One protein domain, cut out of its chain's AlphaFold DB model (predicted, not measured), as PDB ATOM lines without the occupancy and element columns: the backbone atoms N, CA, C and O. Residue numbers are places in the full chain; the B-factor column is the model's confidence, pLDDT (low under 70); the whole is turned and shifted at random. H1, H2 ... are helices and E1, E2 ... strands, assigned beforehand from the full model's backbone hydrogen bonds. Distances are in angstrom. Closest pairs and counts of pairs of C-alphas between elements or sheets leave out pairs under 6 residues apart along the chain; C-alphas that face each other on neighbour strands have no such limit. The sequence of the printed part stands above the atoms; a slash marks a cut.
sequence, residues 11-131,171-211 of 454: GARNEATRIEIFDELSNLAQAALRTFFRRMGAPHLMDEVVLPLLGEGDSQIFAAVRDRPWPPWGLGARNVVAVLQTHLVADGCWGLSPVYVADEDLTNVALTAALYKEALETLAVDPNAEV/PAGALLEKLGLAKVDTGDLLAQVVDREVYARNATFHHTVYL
ATOM      1  N   GLY A  11      11.299 130.012  31.362       83.81
ATOM      2  CA  GLY A  11      11.825 129.873  29.998       83.81
ATOM      3  C   GLY A  11      12.130 131.234  29.388       83.81
ATOM      4  O   GLY A  11      13.248 131.491  28.956       83.81
ATOM      5  N   ALA A  12      11.181 132.165  29.511       84.62
ATOM      6  CA  ALA A  12      11.373 133.557  29.106       84.62
ATOM      7  C   ALA A  12      12.476 134.279  29.906       84.62
ATOM      8  O   ALA A  12      13.113 135.199  29.403       84.62
ATOM      9  N   ARG A  13      12.725 133.885  31.165       86.56
ATOM     10  CA  ARG A  13      13.801 134.481  31.983       86.56
ATOM     11  C   ARG A  13      15.172 133.949  31.573       86.56
ATOM     12  O   ARG A  13      16.160 134.667  31.689       86.56
ATOM     13  N   ASN A  14      15.223 132.711  31.096       91.25
ATOM     14  CA  ASN A  14      16.448 132.047  30.683       91.25
ATOM     15  C   ASN A  14      16.863 132.394  29.242       91.25
ATOM     16  O   ASN A  14      18.046 132.298  28.941       91.25
ATOM     17  N   GLU A  15      15.944 132.871  28.395       85.12
ATOM     18  CA  GLU A  15      16.152 133.147  26.958       85.12
ATOM     19  C   GLU A  15      17.390 134.009  26.637       85.12
ATOM     20  O   GLU A  15      18.083 133.757  25.657       85.12
ATOM     21  N   ALA A  16      17.708 134.996  27.481       84.38
ATOM     22  CA  ALA A  16      18.866 135.884  27.316       84.38
ATOM     23  C   ALA A  16      20.039 135.540  28.256       84.38
ATOM     24  O   ALA A  16      20.827 136.415  28.624       84.38
ATOM     25  N   THR A  17      20.117 134.288  28.712       91.69
ATOM     26  CA  THR A  17      21.176 133.823  29.614       91.69
ATOM     27  C   THR A  17      22.302 133.193  28.813       91.69
ATOM     28  O   THR A  17      22.077 132.263  28.044       91.69
ATOM     29  N   ARG A  18      23.528 133.658  29.047       92.31
ATOM     30  CA  ARG A  18      24.754 132.998  28.592       92.31
ATOM     31  C   ARG A  18      25.590 132.571  29.785       92.31
ATOM     32  O   ARG A  18      25.544 133.215  30.830       92.31
ATOM     33  N   ILE A  19      26.356 131.502  29.621       95.00
ATOM     34  CA  ILE A  19      27.292 131.031  30.637       95.00
ATOM     35  C   ILE A  19      28.681 131.548  30.257       95.00
ATOM     36  O   ILE A  19      29.151 131.331  29.143       95.00
ATOM     37  N   GLU A  20      29.299 132.307  31.158       95.12
ATOM     38  CA  GLU A  20      30.691 132.745  31.056       95.12
ATOM     39  C   GLU A  20      31.556 131.891  31.989       95.12
ATOM     40  O   GLU A  20      31.141 131.602  33.112       95.12
ATOM     41  N   ILE A  21      32.754 131.523  31.535       95.62
ATOM     42  CA  ILE A  21      33.756 130.795  32.322       95.62
ATOM     43  C   ILE A  21      34.925 131.746  32.579       95.62
ATOM     44  O   ILE A  21      35.390 132.418  31.655       95.62
ATOM     45  N   PHE A  22      35.376 131.823  33.827       93.62
ATOM     46  CA  PHE A  22      36.481 132.676  34.248       93.62
ATOM     47  C   PHE A  22      37.555 131.863  34.964       93.62
ATOM     48  O   PHE A  22      37.310 131.352  36.057       93.62
ATOM     49  N   ASP A  23      38.751 131.839  34.381       87.88
ATOM     50  CA  ASP A  23      39.991 131.419  35.051       87.88
ATOM     51  C   ASP A  23      40.658 132.609  35.770       87.88
ATOM     52  O   ASP A  23      41.334 132.461  36.781       87.88
ATOM     53  N   GLU A  24      40.405 133.826  35.277       87.94
ATOM     54  CA  GLU A  24      40.822 135.090  35.880       87.94
ATOM     55  C   GLU A  24      39.695 136.126  35.765       87.94
ATOM     56  O   GLU A  24      38.909 136.130  34.811       87.94
ATOM     57  N   LEU A  25      39.615 137.052  36.726       88.56
ATOM     58  CA  LEU A  25      38.585 138.093  36.736       88.56
ATOM     59  C   LEU A  25      39.141 139.457  36.343       88.56
ATOM     60  O   LEU A  25      40.030 140.010  36.987       88.56
ATOM     61  N   SER A  26      38.503 140.077  35.350       89.44
ATOM     62  CA  SER A  26      38.630 141.523  35.145       89.44
ATOM     63  C   SER A  26      37.994 142.299  36.307       89.44
ATOM     64  O   SER A  26      37.034 141.833  36.925       89.44
ATOM     65  N   ASN A  27      38.434 143.544  36.530       87.56
ATOM     66  CA  ASN A  27      37.826 144.446  37.524       87.56
ATOM     67  C   ASN A  27      36.297 144.564  37.366       87.56
ATOM     68  O   ASN A  27      35.567 144.677  38.352       87.56
ATOM     69  N   LEU A  28      35.801 144.524  36.124       86.38
ATOM     70  CA  LEU A  28      34.369 144.581  35.833       86.38
ATOM     71  C   LEU A  28      33.645 143.296  36.260       86.38
ATOM     72  O   LEU A  28      32.597 143.377  36.901       86.38
ATOM     73  N   ALA A  29      34.196 142.127  35.927       89.19
ATOM     74  CA  ALA A  29      33.618 140.834  36.299       89.19
ATOM     75  C   ALA A  29      33.625 140.641  37.823       89.19
ATOM     76  O   ALA A  29      32.610 140.264  38.408       89.19
ATOM     77  N   GLN A  30      34.721 141.019  38.487       91.88
ATOM     78  CA  GLN A  30      34.824 141.006  39.944       91.88
ATOM     79  C   GLN A  30      33.768 141.904  40.608       91.88
ATOM     80  O   GLN A  30      33.121 141.493  41.572       91.88
ATOM     81  N   ALA A  31      33.542 143.116  40.087       90.12
ATOM     82  CA  ALA A  31      32.505 144.015  40.601       90.12
ATOM     83  C   ALA A  31      31.082 143.456  40.404       90.12
ATOM     84  O   ALA A  31      30.221 143.627  41.277       90.12
ATOM     85  N   ALA A  32      30.831 142.771  39.284       90.44
ATOM     86  CA  ALA A  32      29.554 142.114  39.011       90.44
ATOM     87  C   ALA A  32      29.298 140.944  39.977       90.44
ATOM     88  O   ALA A  32      28.228 140.879  40.582       90.44
ATOM     89  N   LEU A  33      30.300 140.087  40.202       92.81
ATOM     90  CA  LEU A  33      30.225 138.979  41.158       92.81
ATOM     91  C   LEU A  33      30.040 139.471  42.600       92.81
ATOM     92  O   LEU A  33      29.134 139.010  43.288       92.81
ATOM     93  N   ARG A  34      30.792 140.489  43.045       92.88
ATOM     94  CA  ARG A  34      30.568 141.127  44.361       92.88
ATOM     95  C   ARG A  34      29.146 141.665  44.511       92.88
ATOM     96  O   ARG A  34      28.538 141.543  45.571       92.88
ATOM     97  N   THR A  35      28.597 142.253  43.448       92.00
ATOM     98  CA  THR A  35      27.210 142.737  43.451       92.00
ATOM     99  C   THR A  35      26.212 141.587  43.583       92.00
ATOM    100  O   THR A  35      25.248 141.725  44.333       92.00
ATOM    101  N   PHE A  36      26.451 140.464  42.904       93.50
ATOM    102  CA  PHE A  36      25.648 139.247  43.020       93.50
ATOM    103  C   PHE A  36      25.676 138.673  44.446       93.50
ATOM    104  O   PHE A  36      24.620 138.573  45.070       93.50
ATOM    105  N   PHE A  37      26.865 138.428  45.011       91.25
ATOM    106  CA  PHE A  37      27.015 137.881  46.368       91.25
ATOM    107  C   PHE A  37      26.442 138.798  47.460       91.25
ATOM    108  O   PHE A  37      25.856 138.338  48.438       91.25
ATOM    109  N   ARG A  38      26.507 140.120  47.264       90.38
ATOM    110  CA  ARG A  38      25.823 141.075  48.144       90.38
ATOM    111  C   ARG A  38      24.298 140.977  48.045       90.38
ATOM    112  O   ARG A  38      23.628 141.102  49.064       90.38
ATOM    113  N   ARG A  39      23.738 140.789  46.844       90.06
ATOM    114  CA  ARG A  39      22.279 140.695  46.636       90.06
ATOM    115  C   ARG A  39      21.677 139.439  47.259       90.06
ATOM    116  O   ARG A  39      20.597 139.540  47.817       90.06
ATOM    117  N   MET A  40      22.383 138.312  47.205       87.88
ATOM    118  CA  MET A  40      21.970 137.060  47.863       87.88
ATOM    119  C   MET A  40      22.190 137.061  49.388       87.88
ATOM    120  O   MET A  40      21.937 136.059  50.048       87.88
ATOM    121  N   GLY A  41      22.699 138.160  49.960       87.12
ATOM    122  CA  GLY A  41      22.926 138.285  51.400       87.12
ATOM    123  C   GLY A  41      24.155 137.544  51.932       87.12
ATOM    124  O   GLY A  41      24.272 137.395  53.143       87.12
ATOM    125  N   ALA A  42      25.078 137.118  51.064       86.00
ATOM    126  CA  ALA A  42      26.287 136.379  51.437       86.00
ATOM    127  C   ALA A  42      27.564 137.011  50.833       86.00
ATOM    128  O   ALA A  42      28.284 136.356  50.075       86.00
ATOM    129  N   PRO A  43      27.855 138.303  51.106       86.81
ATOM    130  CA  PRO A  43      29.001 139.000  50.515       86.81
ATOM    131  C   PRO A  43      30.353 138.391  50.916       86.81
ATOM    132  O   PRO A  43      31.283 138.412  50.114       86.81
ATOM    133  N   HIS A  44      30.448 137.813  52.117       77.81
ATOM    134  CA  HIS A  44      31.650 137.152  52.629       77.81
ATOM    135  C   HIS A  44      32.078 135.968  51.765       77.81
ATOM    136  O   HIS A  44      33.271 135.785  51.562       77.81
ATOM    137  N   LEU A  45      31.139 135.217  51.172       82.12
ATOM    138  CA  LEU A  45      31.486 134.112  50.271       82.12
ATOM    139  C   LEU A  45      32.355 134.593  49.107       82.12
ATOM    140  O   LEU A  45      33.268 133.886  48.697       82.12
ATOM    141  N   MET A  46      32.123 135.805  48.601       87.25
ATOM    142  CA  MET A  46      32.937 136.349  47.521       87.25
ATOM    143  C   MET A  46      34.374 136.629  47.965       87.25
ATOM    144  O   MET A  46      35.316 136.245  47.275       87.25
ATOM    145  N   ASP A  47      34.545 137.324  49.088       79.81
ATOM    146  CA  ASP A  47      35.852 137.833  49.511       79.81
ATOM    147  C   ASP A  47      36.660 136.814  50.343       79.81
ATOM    148  O   ASP A  47      37.887 136.879  50.343       79.81
ATOM    149  N   GLU A  48      36.007 135.844  50.991       72.94
ATOM    150  CA  GLU A  48      36.640 134.838  51.859       72.94
ATOM    151  C   GLU A  48      36.740 133.442  51.229       72.94
ATOM    152  O   GLU A  48      37.539 132.625  51.687       72.94
ATOM    153  N   VAL A  49      35.942 133.146  50.193       77.12
ATOM    154  CA  VAL A  49      35.935 131.828  49.533       77.12
ATOM    155  C   VAL A  49      36.243 131.966  48.046       77.12
ATOM    156  O   VAL A  49      37.275 131.487  47.585       77.12
ATOM    157  N   VAL A  50      35.399 132.669  47.290       85.00
ATOM    158  CA  VAL A  50      35.469 132.666  45.824       85.00
ATOM    159  C   VAL A  50      36.752 133.302  45.303       85.00
ATOM    160  O   VAL A  50      37.474 132.671  44.532       85.00
ATOM    161  N   LEU A  51      37.058 134.535  45.720       84.19
ATOM    162  CA  LEU A  51      38.258 135.243  45.271       84.19
ATOM    163  C   LEU A  51      39.559 134.598  45.754       84.19
ATOM    164  O   LEU A  51      40.458 134.468  44.921       84.19
ATOM    165  N   PRO A  52      39.694 134.185  47.031       75.62
ATOM    166  CA  PRO A  52      40.885 133.473  47.477       75.62
ATOM    167  C   PRO A  52      41.149 132.207  46.661       75.62
ATOM    168  O   PRO A  52      42.246 132.065  46.132       75.62
ATOM    169  N   LEU A  53      40.136 131.351  46.471       75.81
ATOM    170  CA  LEU A  53      40.279 130.112  45.701       75.81
ATOM    171  C   LEU A  53      40.589 130.380  44.222       75.81
ATOM    172  O   LEU A  53      41.375 129.656  43.612       75.81
ATOM    173  N   LEU A  54      40.009 131.423  43.619       83.19
ATOM    174  CA  LEU A  54      40.335 131.796  42.240       83.19
ATOM    175  C   LEU A  54      41.771 132.317  42.103       83.19
ATOM    176  O   LEU A  54      42.479 131.932  41.180       83.19
ATOM    177  N   GLY A  55      42.230 133.151  43.039       73.50
ATOM    178  CA  GLY A  55      43.584 133.712  43.026       73.50
ATOM    179  C   GLY A  55      44.706 132.679  43.199       73.50
ATOM    180  O   GLY A  55      45.883 133.013  43.036       73.50
ATOM    181  N   GLU A  56      44.363 131.437  43.538       67.62
ATOM    182  CA  GLU A  56      45.289 130.308  43.608       67.62
ATOM    183  C   GLU A  56      45.621 129.714  42.231       67.62
ATOM    184  O   GLU A  56      46.650 129.058  42.117       67.62
ATOM    185  N   GLY A  57      44.820 130.001  41.197       70.50
ATOM    186  CA  GLY A  57      45.036 129.533  39.820       70.50
ATOM    187  C   GLY A  57      44.463 128.144  39.513       70.50
ATOM    188  O   GLY A  57      44.485 127.716  38.367       70.50
ATOM    189  N   ASP A  58      43.904 127.482  40.524       77.12
ATOM    190  CA  ASP A  58      43.389 126.109  40.467       77.12
ATOM    191  C   ASP A  58      41.847 126.059  40.522       77.12
ATOM    192  O   ASP A  58      41.247 125.017  40.785       77.12
ATOM    193  N   SER A  59      41.176 127.197  40.319       87.00
ATOM    194  CA  SER A  59      39.711 127.293  40.319       87.00
ATOM    195  C   SER A  59      39.191 127.924  39.047       87.00
ATOM    196  O   SER A  59      39.856 128.764  38.450       87.00
ATOM    197  N   GLN A  60      37.945 127.611  38.714       93.44
ATOM    198  CA  GLN A  60      37.213 128.284  37.648       93.44
ATOM    199  C   GLN A  60      35.858 128.744  38.169       93.44
ATOM    200  O   GLN A  60      35.232 128.091  39.008       93.44
ATOM    201  N   ILE A  61      35.386 129.880  37.663       95.62
ATOM    202  CA  ILE A  61      34.047 130.387  37.954       95.62
ATOM    203  C   ILE A  61      33.189 130.259  36.705       95.62
ATOM    204  O   ILE A  61      33.490 130.852  35.673       95.62
ATOM    205  N   PHE A  62      32.071 129.562  36.839       97.56
ATOM    206  CA  PHE A  62      31.003 129.493  35.858       97.56
ATOM    207  C   PHE A  62      29.917 130.470  36.299       97.56
ATOM    208  O   PHE A  62      29.332 130.312  37.370       97.56
ATOM    209  N   ALA A  63      29.635 131.494  35.500       97.06
ATOM    210  CA  ALA A  63      28.607 132.478  35.811       97.06
ATOM    211  C   ALA A  63      27.541 132.519  34.721       97.06
ATOM    212  O   ALA A  63      27.831 132.789  33.555       97.06
ATOM    213  N   ALA A  64      26.285 132.344  35.115       96.31
ATOM    214  CA  ALA A  64      25.161 132.660  34.256       96.31
ATOM    215  C   ALA A  64      24.942 134.178  34.254       96.31
ATOM    216  O   ALA A  64      24.603 134.779  35.279       96.31
ATOM    217  N   VAL A  65      25.128 134.794  33.093       93.75
ATOM    218  CA  VAL A  65      24.970 136.227  32.867       93.75
ATOM    219  C   VAL A  65      23.748 136.451  31.995       93.75
ATOM    220  O   VAL A  65      23.668 135.959  30.872       93.75
ATOM    221  N   ARG A  66      22.793 137.219  32.519       89.88
ATOM    222  CA  ARG A  66      21.673 137.737  31.738       89.88
ATOM    223  C   ARG A  66      22.034 139.100  31.194       89.88
ATOM    224  O   ARG A  66      22.270 140.043  31.961       89.88
ATOM    225  N   ASP A  67      22.057 139.193  29.873       79.50
ATOM    226  CA  ASP A  67      22.261 140.461  29.195       79.50
ATOM    227  C   ASP A  67      20.946 141.247  29.167       79.50
ATOM    228  O   ASP A  67      19.849 140.704  28.992       79.50
ATOM    229  N   ARG A  68      21.039 142.564  29.365       72.19
ATOM    230  CA  ARG A  68      19.871 143.436  29.227       72.19
ATOM    231  C   ARG A  68      19.479 143.551  27.743       72.19
ATOM    232  O   ARG A  68      20.368 143.769  26.923       72.19
ATOM    233  N   PRO A  69      18.175 143.542  27.396       63.06
ATOM    234  CA  PRO A  69      17.728 143.623  26.003       63.06
ATOM    235  C   PRO A  69      18.256 144.846  25.231       63.06
ATOM    236  O   PRO A  69      18.663 144.697  24.085       63.06
ATOM    237  N   TRP A  70      18.268 146.046  25.840       62.84
ATOM    238  CA  TRP A  70      18.891 147.263  25.285       62.84
ATOM    239  C   TRP A  70      18.854 148.438  26.295       62.84
ATOM    240  O   TRP A  70      17.852 148.577  27.002       62.84
ATOM    241  N   PRO A  71      19.866 149.332  26.356       61.19
ATOM    242  CA  PRO A  71      21.200 149.201  25.770       61.19
ATOM    243  C   PRO A  71      22.081 148.217  26.574       61.19
ATOM    244  O   PRO A  71      21.990 148.193  27.803       61.19
ATOM    245  N   PRO A  72      22.952 147.426  25.919       61.66
ATOM    246  CA  PRO A  72      23.793 146.405  26.556       61.66
ATOM    247  C   PRO A  72      25.070 146.972  27.211       61.66
ATOM    248  O   PRO A  72      26.055 146.257  27.387       61.66
ATOM    249  N   TRP A  73      25.090 148.259  27.576       65.62
ATOM    250  CA  TRP A  73      26.228 148.915  28.230       65.62
ATOM    251  C   TRP A  73      25.792 149.785  29.416       65.62
ATOM    252  O   TRP A  73      24.640 150.208  29.513       65.62
ATOM    253  N   GLY A  74      26.739 150.067  30.316       61.66
ATOM    254  CA  GLY A  74      26.525 150.848  31.539       61.66
ATOM    255  C   GLY A  74      26.416 149.998  32.811       61.66
ATOM    256  O   GLY A  74      26.498 148.769  32.777       61.66
ATOM    257  N   LEU A  75      26.254 150.667  33.958       56.62
ATOM    258  CA  LEU A  75      26.043 150.009  35.252       56.62
ATOM    259  C   LEU A  75      24.779 149.135  35.191       56.62
ATOM    260  O   LEU A  75      23.696 149.629  34.886       56.62
ATOM    261  N   GLY A  76      24.926 147.835  35.470       58.50
ATOM    262  CA  GLY A  76      23.823 146.865  35.437       58.50
ATOM    263  C   GLY A  76      23.506 146.262  34.062       58.50
ATOM    264  O   GLY A  76      22.481 145.601  33.926       58.50
ATOM    265  N   ALA A  77      24.351 146.468  33.043       65.50
ATOM    266  CA  ALA A  77      24.166 145.858  31.720       65.50
ATOM    267  C   ALA A  77      24.403 144.337  31.694       65.50
ATOM    268  O   ALA A  77      23.765 143.632  30.915       65.50
ATOM    269  N   ARG A  78      25.293 143.849  32.568       74.56
ATOM    270  CA  ARG A  78      25.521 142.427  32.838       74.56
ATOM    271  C   ARG A  78      24.959 142.102  34.209       74.56
ATOM    272  O   ARG A  78      25.416 142.668  35.204       74.56
ATOM    273  N   ASN A  79      23.977 141.214  34.260       87.81
ATOM    274  CA  ASN A  79      23.393 140.765  35.512       87.81
ATOM    275  C   ASN A  79      23.777 139.304  35.733       87.81
ATOM    276  O   ASN A  79      23.259 138.422  35.050       87.81
ATOM    277  N   VAL A  80      24.702 139.054  36.657       93.69
ATOM    278  CA  VAL A  80      25.003 137.689  37.102       93.69
ATOM    279  C   VAL A  80      23.801 137.188  37.898       93.69
ATOM    280  O   VAL A  80      23.340 137.872  38.813       93.69
ATOM    281  N   VAL A  81      23.272 136.026  37.521       94.38
ATOM    282  CA  VAL A  81      22.059 135.437  38.121       94.38
ATOM    283  C   VAL A  81      22.301 134.071  38.742       94.38
ATOM    284  O   VAL A  81      21.525 133.655  39.600       94.38
ATOM    285  N   ALA A  82      23.379 133.402  38.345       96.50
ATOM    286  CA  ALA A  82      23.862 132.207  39.005       96.50
ATOM    287  C   ALA A  82      25.385 132.112  38.903       96.50
ATOM    288  O   ALA A  82      25.970 132.594  37.931       96.50
ATOM    289  N   VAL A  83      26.010 131.500  39.904       96.56
ATOM    290  CA  VAL A  83      27.453 131.284  39.993       96.56
ATOM    291  C   VAL A  83      27.713 129.883  40.522       96.56
ATOM    292  O   VAL A  83      27.130 129.473  41.522       96.56
ATOM    293  N   LEU A  84      28.623 129.170  39.877       95.94
ATOM    294  CA  LEU A  84      29.226 127.947  40.377       95.94
ATOM    295  C   LEU A  84      30.740 128.101  40.316       95.94
ATOM    296  O   LEU A  84      31.273 128.675  39.370       95.94
ATOM    297  N   GLN A  85      31.424 127.584  41.324       93.94
ATOM    298  CA  GLN A  85      32.873 127.514  41.345       93.94
ATOM    299  C   GLN A  85      33.316 126.055  41.361       93.94
ATOM    300  O   GLN A  85      32.806 125.257  42.150       93.94
ATOM    301  N   THR A  86      34.276 125.731  40.502       92.50
ATOM    302  CA  THR A  86      35.075 124.511  40.604       92.50
ATOM    303  C   THR A  86      36.409 124.869  41.240       92.50
ATOM    304  O   THR A  86      36.937 125.959  41.019       92.50
ATOM    305  N   HIS A  87      36.957 123.964  42.037       87.12
ATOM    306  CA  HIS A  87      38.298 124.103  42.589       87.12
ATOM    307  C   HIS A  87      38.995 122.749  42.555       87.12
ATOM    308  O   HIS A  87      38.436 121.757  43.033       87.12
ATOM    309  N   LEU A  88      40.191 122.695  41.974       81.25
ATOM    310  CA  LEU A  88      41.036 121.515  42.016       81.25
ATOM    311  C   LEU A  88      41.496 121.357  43.452       81.25
ATOM    312  O   LEU A  88      42.209 122.203  43.986       81.25
ATOM    313  N   VAL A  89      41.095 120.260  44.074       72.94
ATOM    314  CA  VAL A  89      41.579 119.980  45.419       72.94
ATOM    315  C   VAL A  89      42.729 118.981  45.369       72.94
ATOM    316  O   VAL A  89      43.650 119.058  46.181       72.94
ATOM    317  N   ALA A  90      42.753 118.135  44.338       67.81
ATOM    318  CA  ALA A  90      43.867 117.255  44.030       67.81
ATOM    319  C   ALA A  90      43.940 116.844  42.576       67.81
ATOM    320  O   ALA A  90      42.977 117.033  41.850       67.81
ATOM    321  N   ASP A  91      45.024 116.160  42.207       71.81
ATOM    322  CA  ASP A  91      45.207 115.500  40.917       71.81
ATOM    323  C   ASP A  91      43.932 114.763  40.468       71.81
ATOM    324  O   ASP A  91      43.587 113.699  40.985       71.81
ATOM    325  N   GLY A  92      43.225 115.367  39.509       80.31
ATOM    326  CA  GLY A  92      41.994 114.836  38.927       80.31
ATOM    327  C   GLY A  92      40.747 114.912  39.815       80.31
ATOM    328  O   GLY A  92      39.715 114.417  39.395       80.31
ATOM    329  N   CYS A  93      40.770 115.519  41.004       85.25
ATOM    330  CA  CYS A  93      39.612 115.588  41.901       85.25
ATOM    331  C   CYS A  93      39.226 117.034  42.237       85.25
ATOM    332  O   CYS A  93      40.019 117.814  42.779       85.25
ATOM    333  N   TRP A  94      37.970 117.371  41.953       88.62
ATOM    334  CA  TRP A  94      37.452 118.732  41.987       88.62
ATOM    335  C   TRP A  94      36.335 118.881  43.018       88.62
ATOM    336  O   TRP A  94      35.406 118.077  43.079       88.62
ATOM    337  N   GLY A  95      36.409 119.931  43.827       89.31
ATOM    338  CA  GLY A  95      35.284 120.372  44.641       89.31
ATOM    339  C   GLY A  95      34.384 121.271  43.802       89.31
ATOM    340  O   GLY A  95      34.881 122.143  43.084       89.31
ATOM    341  N   LEU A  96      33.067 121.087  43.898       92.25
ATOM    342  CA  LEU A  96      32.083 121.980  43.278       92.25
ATOM    343  C   LEU A  96      31.302 122.712  44.363       92.25
ATOM    344  O   LEU A  96      30.789 122.092  45.292       92.25
ATOM    345  N   SER A  97      31.160 124.030  44.238       92.12
ATOM    346  CA  SER A  97      30.229 124.768  45.092       92.12
ATOM    347  C   SER A  97      28.783 124.327  44.811       92.12
ATOM    348  O   SER A  97      28.493 123.796  43.728       92.12
ATOM    349  N   PRO A  98      27.818 124.598  45.710       93.00
ATOM    350  CA  PRO A  98      26.437 124.716  45.258       93.00
ATOM    351  C   PRO A  98      26.365 125.752  44.129       93.00
ATOM    352  O   PRO A  98      27.172 126.686  44.062       93.00
ATOM    353  N   VAL A  99      25.378 125.616  43.245       95.31
ATOM    354  CA  VAL A  99      25.072 126.702  42.315       95.31
ATOM    355  C   VAL A  99      24.391 127.802  43.115       95.31
ATOM    356  O   VAL A  99      23.222 127.690  43.487       95.31
ATOM    357  N   TYR A 100      25.129 128.866  43.397       94.25
ATOM    358  CA  TYR A 100      24.568 130.076  43.964       94.25
ATOM    359  C   TYR A 100      23.629 130.677  42.927       94.25
ATOM    360  O   TYR A 100      24.037 130.919  41.797       94.25
ATOM    361  N   VAL A 101      22.379 130.927  43.294       93.31
ATOM    362  CA  VAL A 101      21.376 131.534  42.414       93.31
ATOM    363  C   VAL A 101      20.784 132.759  43.093       93.31
ATOM    364  O   VAL A 101      20.718 132.821  44.321       93.31
ATOM    365  N   ALA A 102      20.368 133.741  42.297       90.12
ATOM    366  CA  ALA A 102      19.630 134.891  42.803       90.12
ATOM    367  C   ALA A 102      18.282 134.451  43.409       90.12
ATOM    368  O   ALA A 102      17.687 133.474  42.949       90.12
ATOM    369  N   ASP A 103      17.779 135.190  44.402       88.75
ATOM    370  CA  ASP A 103      16.545 134.854  45.133       88.75
ATOM    371  C   ASP A 103      15.349 134.613  44.203       88.75
ATOM    372  O   ASP A 103      14.530 133.716  44.405       88.75
ATOM    373  N   GLU A 104      15.261 135.399  43.131       89.69
ATOM    374  CA  GLU A 104      14.204 135.279  42.140       89.69
ATOM    375  C   GLU A 104      14.285 134.015  41.256       89.69
ATOM    376  O   GLU A 104      13.341 133.748  40.511       89.69
ATOM    377  N   ASP A 105      15.376 133.251  41.329       92.69
ATOM    378  CA  ASP A 105      15.674 132.050  40.538       92.69
ATOM    379  C   ASP A 105      15.918 130.799  41.405       92.69
ATOM    380  O   ASP A 105      16.331 129.769  40.882       92.69
ATOM    381  N   LEU A 106      15.607 130.839  42.707       91.19
ATOM    382  CA  LEU A 106      15.874 129.738  43.655       91.19
ATOM    383  C   LEU A 106      15.331 128.364  43.240       91.19
ATOM    384  O   LEU A 106      15.894 127.346  43.620       91.19
ATOM    385  N   THR A 107      14.237 128.328  42.476       93.81
ATOM    386  CA  THR A 107      13.604 127.089  41.984       93.81
ATOM    387  C   THR A 107      13.805 126.875  40.481       93.81
ATOM    388  O   THR A 107      13.159 126.022  39.870       93.81
ATOM    389  N   ASN A 108      14.703 127.642  39.858       95.94
ATOM    390  CA  ASN A 108      15.035 127.544  38.440       95.94
ATOM    391  C   ASN A 108      16.019 126.390  38.194       95.94
ATOM    392  O   ASN A 108      17.173 126.589  37.824       95.94
ATOM    393  N   VAL A 109      15.532 125.160  38.384       96.62
ATOM    394  CA  VAL A 109      16.315 123.919  38.237       96.62
ATOM    395  C   VAL A 109      16.987 123.828  36.865       96.62
ATOM    396  O   VAL A 109      18.101 123.339  36.765       96.62
ATOM    397  N   ALA A 110      16.337 124.338  35.819       95.81
ATOM    398  CA  ALA A 110      16.881 124.406  34.466       95.81
ATOM    399  C   ALA A 110      18.166 125.241  34.378       95.81
ATOM    400  O   ALA A 110      19.161 124.775  33.829       95.81
ATOM    401  N   LEU A 111      18.158 126.453  34.942       96.94
ATOM    402  CA  LEU A 111      19.337 127.319  35.008       96.94
ATOM    403  C   LEU A 111      20.458 126.666  35.822       96.94
ATOM    404  O   LEU A 111      21.613 126.664  35.403       96.94
ATOM    405  N   THR A 112      20.099 126.101  36.973       97.50
ATOM    406  CA  THR A 112      21.034 125.416  37.864       97.50
ATOM    407  C   THR A 112      21.693 124.218  37.180       97.50
ATOM    408  O   THR A 112      22.918 124.120  37.174       97.50
ATOM    409  N   ALA A 113      20.897 123.353  36.551       97.88
ATOM    410  CA  ALA A 113      21.373 122.179  35.830       97.88
ATOM    411  C   ALA A 113      22.208 122.558  34.602       97.88
ATOM    412  O   ALA A 113      23.221 121.920  34.347       97.88
ATOM    413  N   ALA A 114      21.830 123.614  33.870       97.81
ATOM    414  CA  ALA A 114      22.604 124.126  32.740       97.81
ATOM    415  C   ALA A 114      24.003 124.586  33.176       97.81
ATOM    416  O   ALA A 114      24.996 124.183  32.580       97.81
ATOM    417  N   LEU A 115      24.099 125.375  34.253       97.50
ATOM    418  CA  LEU A 115      25.389 125.842  34.763       97.50
ATOM    419  C   LEU A 115      26.256 124.691  35.290       97.50
ATOM    420  O   LEU A 115      27.457 124.652  35.037       97.50
ATOM    421  N   TYR A 116      25.642 123.747  36.003       98.00
ATOM    422  CA  TYR A 116      26.338 122.579  36.536       98.00
ATOM    423  C   TYR A 116      26.803 121.629  35.424       98.00
ATOM    424  O   TYR A 116      27.898 121.081  35.507       98.00
ATOM    425  N   LYS A 117      26.003 121.468  34.361       98.12
ATOM    426  CA  LYS A 117      26.356 120.690  33.170       98.12
ATOM    427  C   LYS A 117      27.633 121.220  32.523       98.12
ATOM    428  O   LYS A 117      28.550 120.430  32.342       98.12
ATOM    429  N   GLU A 118      27.720 122.521  32.240       98.00
ATOM    430  CA  GLU A 118      28.916 123.128  31.623       98.00
ATOM    431  C   GLU A 118      30.183 122.876  32.456       98.00
ATOM    432  O   GLU A 118      31.248 122.559  31.919       98.00
ATOM    433  N   ALA A 119      30.062 122.955  33.785       97.06
ATOM    434  CA  ALA A 119      31.161 122.640  34.686       97.06
ATOM    435  C   ALA A 119      31.558 121.163  34.609       97.06
ATOM    436  O   ALA A 119      32.734 120.853  34.427       97.06
ATOM    437  N   LEU A 120      30.596 120.240  34.690       97.69
ATOM    438  CA  LEU A 120      30.904 118.815  34.594       97.69
ATOM    439  C   LEU A 120      31.452 118.417  33.222       97.69
ATOM    440  O   LEU A 120      32.328 117.564  33.173       97.69
ATOM    441  N   GLU A 121      30.970 119.003  32.125       97.44
ATOM    442  CA  GLU A 121      31.490 118.730  30.780       97.44
ATOM    443  C   GLU A 121      32.926 119.221  30.630       97.44
ATOM    444  O   GLU A 121      33.752 118.504  30.069       97.44
ATOM    445  N   THR A 122      33.244 120.386  31.201       96.12
ATOM    446  CA  THR A 122      34.617 120.906  31.254       96.12
ATOM    447  C   THR A 122      35.541 119.946  32.007       96.12
ATOM    448  O   THR A 122      36.630 119.637  31.528       96.12
ATOM    449  N   LEU A 123      35.099 119.423  33.156       94.69
ATOM    450  CA  LEU A 123      35.883 118.475  33.953       94.69
ATOM    451  C   LEU A 123      35.990 117.096  33.287       94.69
ATOM    452  O   LEU A 123      37.067 116.506  33.259       94.69
ATOM    453  N   ALA A 124      34.900 116.594  32.704       95.69
ATOM    454  CA  ALA A 124      34.815 115.267  32.093       95.69
ATOM    455  C   ALA A 124      35.628 115.120  30.792       95.69
ATOM    456  O   ALA A 124      35.694 114.016  30.245       95.69
ATOM    457  N   VAL A 125      36.265 116.194  30.306       94.81
ATOM    458  CA  VAL A 125      37.307 116.108  29.269       94.81
ATOM    459  C   VAL A 125      38.426 115.158  29.707       94.81
ATOM    460  O   VAL A 125      38.931 114.396  28.879       94.81
ATOM    461  N   ASP A 126      38.788 115.162  30.994       91.69
ATOM    462  CA  ASP A 126      39.608 114.104  31.582       91.69
ATOM    463  C   ASP A 126      38.694 112.962  32.061       91.69
ATOM    464  O   ASP A 126      37.888 113.158  32.976       91.69
ATOM    465  N   PRO A 127      38.806 111.745  31.495       90.12
ATOM    466  CA  PRO A 127      37.982 110.610  31.909       90.12
ATOM    467  C   PRO A 127      38.226 110.172  33.361       90.12
ATOM    468  O   PRO A 127      37.409 109.433  33.908       90.12
ATOM    469  N   ASN A 128      39.332 110.601  33.976       89.12
ATOM    470  CA  ASN A 128      39.649 110.324  35.374       89.12
ATOM    471  C   ASN A 128      39.226 111.458  36.314       89.12
ATOM    472  O   ASN A 128      39.442 111.332  37.518       89.12
ATOM    473  N   ALA A 129      38.649 112.549  35.796       92.25
ATOM    474  CA  ALA A 129      38.186 113.633  36.642       92.25
ATOM    475  C   ALA A 129      37.055 113.150  37.558       92.25
ATOM    476  O   ALA A 129      36.028 112.649  37.096       92.25
ATOM    477  N   GLU A 130      37.223 113.348  38.857       93.62
ATOM    478  CA  GLU A 130      36.228 113.115  39.892       93.62
ATOM    479  C   GLU A 130      35.730 114.442  40.460       93.62
ATOM    480  O   GLU A 130      36.453 115.440  40.509       93.62
ATOM    481  N   VAL A 131      34.491 114.433  40.936       93.62
ATOM    482  CA  VAL A 131      33.925 115.507  41.744       93.62
ATOM    483  C   VAL A 131      33.638 115.002  43.145       93.62
ATOM    484  O   VAL A 131      33.283 113.831  43.316       93.62
ATOM    485  N   PRO A 171      33.126 109.956  39.498       96.88
ATOM    486  CA  PRO A 171      33.654 110.470  38.237       96.88
ATOM    487  C   PRO A 171      32.715 111.516  37.617       96.88
ATOM    488  O   PRO A 171      31.503 111.295  37.534       96.88
ATOM    489  N   ALA A 172      33.254 112.636  37.133       97.00
ATOM    490  CA  ALA A 172      32.485 113.754  36.579       97.00
ATOM    491  C   ALA A 172      31.574 113.307  35.420       97.00
ATOM    492  O   ALA A 172      30.383 113.626  35.391       97.00
ATOM    493  N   GLY A 173      32.103 112.476  34.513       97.44
ATOM    494  CA  GLY A 173      31.330 111.879  33.419       97.44
ATOM    495  C   GLY A 173      30.220 110.936  33.902       97.44
ATOM    496  O   GLY A 173      29.124 110.924  33.342       97.44
ATOM    497  N   ALA A 174      30.454 110.186  34.984       98.00
ATOM    498  CA  ALA A 174      29.422 109.337  35.574       98.00
ATOM    499  C   ALA A 174      28.308 110.175  36.218       98.00
ATOM    500  O   ALA A 174      27.134 109.831  36.075       98.00
ATOM    501  N   LEU A 175      28.645 111.298  36.862       98.19
ATOM    502  CA  LEU A 175      27.649 112.214  37.418       98.19
ATOM    503  C   LEU A 175      26.770 112.842  36.328       98.19
ATOM    504  O   LEU A 175      25.549 112.865  36.482       98.19
ATOM    505  N   LEU A 176      27.362 113.273  35.206       97.50
ATOM    506  CA  LEU A 176      26.620 113.762  34.031       97.50
ATOM    507  C   LEU A 176      25.563 112.759  33.557       97.50
ATOM    508  O   LEU A 176      24.415 113.133  33.302       97.50
ATOM    509  N   GLU A 177      25.928 111.481  33.463       97.94
ATOM    510  CA  GLU A 177      25.015 110.408  33.056       97.94
ATOM    511  C   GLU A 177      23.929 110.138  34.106       97.94
ATOM    512  O   GLU A 177      22.750 110.002  33.769       97.94
ATOM    513  N   LYS A 178      24.290 110.098  35.396       98.00
ATOM    514  CA  LYS A 178      23.346 109.835  36.499       98.00
ATOM    515  C   LYS A 178      22.291 110.929  36.636       98.00
ATOM    516  O   LYS A 178      21.105 110.622  36.801       98.00
ATOM    517  N   LEU A 179      22.699 112.186  36.470       97.94
ATOM    518  CA  LEU A 179      21.797 113.336  36.417       97.94
ATOM    519  C   LEU A 179      21.008 113.417  35.100       97.94
ATOM    520  O   LEU A 179      20.088 114.222  34.992       97.94
ATOM    521  N   GLY A 180      21.324 112.582  34.103       97.56
ATOM    522  CA  GLY A 180      20.679 112.590  32.787       97.56
ATOM    523  C   GLY A 180      21.060 113.789  31.915       97.56
ATOM    524  O   GLY A 180      20.408 114.029  30.903       97.56
ATOM    525  N   LEU A 181      22.102 114.532  32.288       97.44
ATOM    526  CA  LEU A 181      22.541 115.757  31.617       97.44
ATOM    527  C   LEU A 181      23.413 115.481  30.388       97.44
ATOM    528  O   LEU A 181      23.478 116.315  29.490       97.44
ATOM    529  N   ALA A 182      24.037 114.303  30.297       96.06
ATOM    530  CA  ALA A 182      24.869 113.915  29.151       96.06
ATOM    531  C   ALA A 182      24.115 113.905  27.804       96.06
ATOM    532  O   ALA A 182      24.728 113.995  26.747       96.06
ATOM    533  N   LYS A 183      22.780 113.788  27.834       92.50
ATOM    534  CA  LYS A 183      21.921 113.649  26.641       92.50
ATOM    535  C   LYS A 183      21.034 114.864  26.373       92.50
ATOM    536  O   LYS A 183      20.175 114.788  25.499       92.50
ATOM    537  N   VAL A 184      21.186 115.930  27.156       95.00
ATOM    538  CA  VAL A 184      20.377 117.146  27.045       95.00
ATOM    539  C   VAL A 184      21.312 118.314  26.788       95.00
ATOM    540  O   VAL A 184      22.268 118.511  27.537       95.00
ATOM    541  N   ASP A 185      21.027 119.086  25.746       95.06
ATOM    542  CA  ASP A 185      21.805 120.273  25.414       95.06
ATOM    543  C   ASP A 185      21.545 121.397  26.428       95.06
ATOM    544  O   ASP A 185      20.430 121.576  26.925       95.06
ATOM    545  N   THR A 186      22.563 122.210  26.715       95.19
ATOM    546  CA  THR A 186      22.451 123.349  27.645       95.19
ATOM    547  C   THR A 186      21.357 124.335  27.218       95.19
ATOM    548  O   THR A 186      20.626 124.861  28.060       95.19
ATOM    549  N   GLY A 187      21.185 124.548  25.908       93.50
ATOM    550  CA  GLY A 187      20.109 125.380  25.363       93.50
ATOM    551  C   GLY A 187      18.712 124.829  25.667       93.50
ATOM    552  O   GLY A 187      17.832 125.592  26.069       93.50
ATOM    553  N   ASP A 188      18.529 123.512  25.560       94.06
ATOM    554  CA  ASP A 188      17.265 122.843  25.884       94.06
ATOM    555  C   ASP A 188      16.972 122.899  27.387       94.06
ATOM    556  O   ASP A 188      15.838 123.177  27.784       94.06
ATOM    557  N   LEU A 189      17.997 122.737  28.236       94.69
ATOM    558  CA  LEU A 189      17.868 122.956  29.681       94.69
ATOM    559  C   LEU A 189      17.384 124.377  29.972       94.69
ATOM    560  O   LEU A 189      16.370 124.541  30.647       94.69
ATOM    561  N   LEU A 190      18.046 125.402  29.425       94.06
ATOM    562  CA  LEU A 190      17.661 126.805  29.623       94.06
ATOM    563  C   LEU A 190      16.239 127.089  29.119       94.06
ATOM    564  O   LEU A 190      15.478 127.779  29.804       94.06
ATOM    565  N   ALA A 191      15.843 126.494  27.992       91.69
ATOM    566  CA  ALA A 191      14.488 126.567  27.450       91.69
ATOM    567  C   ALA A 191      13.447 125.744  28.243       91.69
ATOM    568  O   ALA A 191      12.256 125.821  27.943       91.69
ATOM    569  N   GLN A 192      13.866 124.992  29.271       90.88
ATOM    570  CA  GLN A 192      13.052 124.037  30.037       90.88
ATOM    571  C   GLN A 192      12.429 122.925  29.178       90.88
ATOM    572  O   GLN A 192      11.372 122.379  29.504       90.88
ATOM    573  N   VAL A 193      13.108 122.551  28.097       91.12
ATOM    574  CA  VAL A 193      12.766 121.410  27.247       91.12
ATOM    575  C   VAL A 193      13.512 120.187  27.778       91.12
ATOM    576  O   VAL A 193      14.484 119.709  27.206       91.12
ATOM    577  N   VAL A 194      13.075 119.699  28.937       90.31
ATOM    578  CA  VAL A 194      13.716 118.583  29.642       90.31
ATOM    579  C   VAL A 194      12.676 117.560  30.088       90.31
ATOM    580  O   VAL A 194      11.548 117.907  30.448       90.31
ATOM    581  N   ASP A 195      13.049 116.282  30.047       93.38
ATOM    582  CA  ASP A 195      12.205 115.202  30.549       93.38
ATOM    583  C   ASP A 195      11.894 115.385  32.048       93.38
ATOM    584  O   ASP A 195      12.723 115.862  32.826       93.38
ATOM    585  N   ARG A 196      10.685 114.995  32.471       93.81
ATOM    586  CA  ARG A 196      10.229 115.200  33.856       93.81
ATOM    587  C   ARG A 196      11.058 114.423  34.871       93.81
ATOM    588  O   ARG A 196      11.218 114.894  35.994       93.81
ATOM    589  N   GLU A 197      11.556 113.249  34.504       95.56
ATOM    590  CA  GLU A 197      12.401 112.441  35.372       95.56
ATOM    591  C   GLU A 197      13.782 113.083  35.524       95.56
ATOM    592  O   GLU A 197      14.273 113.219  36.644       95.56
ATOM    593  N   VAL A 198      14.369 113.565  34.423       95.88
ATOM    594  CA  VAL A 198      15.631 114.326  34.444       95.88
ATOM    595  C   VAL A 198      15.477 115.599  35.279       95.88
ATOM    596  O   VAL A 198      16.306 115.865  36.150       95.88
ATOM    597  N   TYR A 199      14.388 116.348  35.093       96.06
ATOM    598  CA  TYR A 199      14.081 117.525  35.907       96.06
ATOM    599  C   TYR A 199      13.992 117.177  37.397       96.06
ATOM    600  O   TYR A 199      14.614 117.846  38.218       96.06
ATOM    601  N   ALA A 200      13.254 116.121  37.757       97.12
ATOM    602  CA  ALA A 200      13.081 115.709  39.148       97.12
ATOM    603  C   ALA A 200      14.409 115.302  39.803       97.12
ATOM    604  O   ALA A 200      14.688 115.743  40.915       97.12
ATOM    605  N   ARG A 201      15.257 114.530  39.104       97.44
ATOM    606  CA  ARG A 201      16.589 114.146  39.604       97.44
ATOM    607  C   ARG A 201      17.467 115.368  39.878       97.44
ATOM    608  O   ARG A 201      18.035 115.472  40.962       97.44
ATOM    609  N   ASN A 202      17.534 116.308  38.934       98.12
ATOM    610  CA  ASN A 202      18.319 117.537  39.090       98.12
ATOM    611  C   ASN A 202      17.748 118.448  40.183       98.12
ATOM    612  O   ASN A 202      18.508 119.029  40.951       98.12
ATOM    613  N   ALA A 203      16.421 118.537  40.306       97.75
ATOM    614  CA  ALA A 203      15.775 119.287  41.377       97.75
ATOM    615  C   ALA A 203      16.148 118.719  42.751       97.75
ATOM    616  O   ALA A 203      16.544 119.474  43.633       97.75
ATOM    617  N   THR A 204      16.050 117.398  42.933       98.12
ATOM    618  CA  THR A 204      16.442 116.739  44.183       98.12
ATOM    619  C   THR A 204      17.919 116.970  44.473       98.12
ATOM    620  O   THR A 204      18.245 117.509  45.522       98.12
ATOM    621  N   PHE A 205      18.806 116.646  43.530       98.12
ATOM    622  CA  PHE A 205      20.247 116.775  43.727       98.12
ATOM    623  C   PHE A 205      20.673 118.215  44.047       98.12
ATOM    624  O   PHE A 205      21.282 118.466  45.087       98.12
ATOM    625  N   HIS A 206      20.317 119.185  43.201       97.44
ATOM    626  CA  HIS A 206      20.792 120.555  43.373       97.44
ATOM    627  C   HIS A 206      20.173 121.261  44.575       97.44
ATOM    628  O   HIS A 206      20.881 122.007  45.250       97.44
ATOM    629  N   HIS A 207      18.892 121.029  44.887       96.06
ATOM    630  CA  HIS A 207      18.313 121.599  46.102       96.06
ATOM    631  C   HIS A 207      18.930 120.981  47.357       96.06
ATOM    632  O   HIS A 207      19.152 121.712  48.317       96.06
ATOM    633  N   THR A 208      19.257 119.684  47.356       96.31
ATOM    634  CA  THR A 208      19.965 119.061  48.481       96.31
ATOM    635  C   THR A 208      21.348 119.672  48.671       96.31
ATOM    636  O   THR A 208      21.660 120.082  49.786       96.31
ATOM    637  N   VAL A 209      22.147 119.815  47.605       94.94
ATOM    638  CA  VAL A 209      23.471 120.462  47.693       94.94
ATOM    639  C   VAL A 209      23.340 121.912  48.172       94.94
ATOM    640  O   VAL A 209      24.020 122.325  49.105       94.94
ATOM    641  N   TYR A 210      22.416 122.681  47.595       92.62
ATOM    642  CA  TYR A 210      22.201 124.081  47.959       92.62
ATOM    643  C   TYR A 210      21.747 124.262  49.415       92.62
ATOM    644  O   TYR A 210      22.299 125.085  50.142       92.62
ATOM    645  N   LEU A 211      20.734 123.505  49.856       91.69
ATOM    646  CA  LEU A 211      20.207 123.599  51.219       91.69
ATOM    647  C   LEU A 211      21.203 123.052  52.241       91.69
ATOM    648  O   LEU A 211      21.372 123.664  53.296       91.69
TER     649      LEU A 211
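Overview. This is residues 11 to 131 and 171 to 211 of the 454 residues of the protein "Fe2OG dioxygenase domain-containing protein" of Micromonospora sp. MP36 (UniProt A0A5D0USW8). A strongly twisted antiparallel sheet of four strands is sandwiched between a helical hairpin, H2 and H3, over one face and H4 over the other, making three layers. H5, H6 and H7 pack on H4, and little H1 lies near H4 and H6. The 162 printed residues include seven named helices and four named strands, in the order H1 E1 H2 H3 E2 E3 E4 H4 H5 H6 H7; the sheet's order is E1 E2 E3 E4, and the class is mixed. The whole is compact, with a radius of gyration of the C-alphas of 15.2 A, and rounded, spanning 41 by 37 by 27 A.

Along the chain. Start with the sheet: E1 is residues 17 to 22, E2 59 to 67 (24.5 A long), E3 78 to 90 and E4 93 to 96. Find C-alpha 78 at (25.521, 142.427, 32.838); from there E3 runs 33.1 A to C-alpha 90 at (43.867, 117.255, 44.030), bending by 70 degrees at residue 81. Then look for H2 at residues 27 to 39 (18.4 A), H3 at 43 to 55 (17.2 A) and H4 at 109 to 123 (20.8 A). H1 is residues 11 to 14, H5 172 to 178 and H6 186 to 190. H7, residues 196 to 211, runs 21.7 A to C-alpha 211 at (20.207, 123.599, 51.219).

Arrangement. Look across E1 and E2 for N 20 and O 63, 2.9 A apart; across E2 and E3 for N 62 and O 84, 2.8 A; across E3 and E4 for N 95 and O 87, 2.8 A. E2, E3 and E4 form a meander, each strand the antiparallel neighbour of the one before. H2 and H3 are on the same face, at heights of 8.5 A and 10.8 A over the sheet. They touch, closest at the C-alphas of Phe 37 and Pro 43, 4.7 A apart. H4, on the opposite face, is the hub. It touches H5 (C-alphas of Leu 120 and Ala 172, 5.7 A), H6 (Ala 110 and Leu 189, 5.1 A) and H7 (Val 109 and Ala 203, 5.6 A), the last about perpendicular at 82 degrees. H1 and H6 only graze the sheet. Every O i to N i+4 pair is within hydrogen-bond range in H2, H4, H5, H6 and H7, but 5 of 9 in H3; H1 is too short for one.

Size, cuts and confidence. The C-alphas farthest apart are those of Trp 70 and Asp 91, 44.1 A. Residues 132 to 170 are not printed; C-alphas 131 and 171 are 6.1 A apart across the cut. The link from E4 to H4 is long. Confidence is under 70 at residues 56, 69 to 77 and 90.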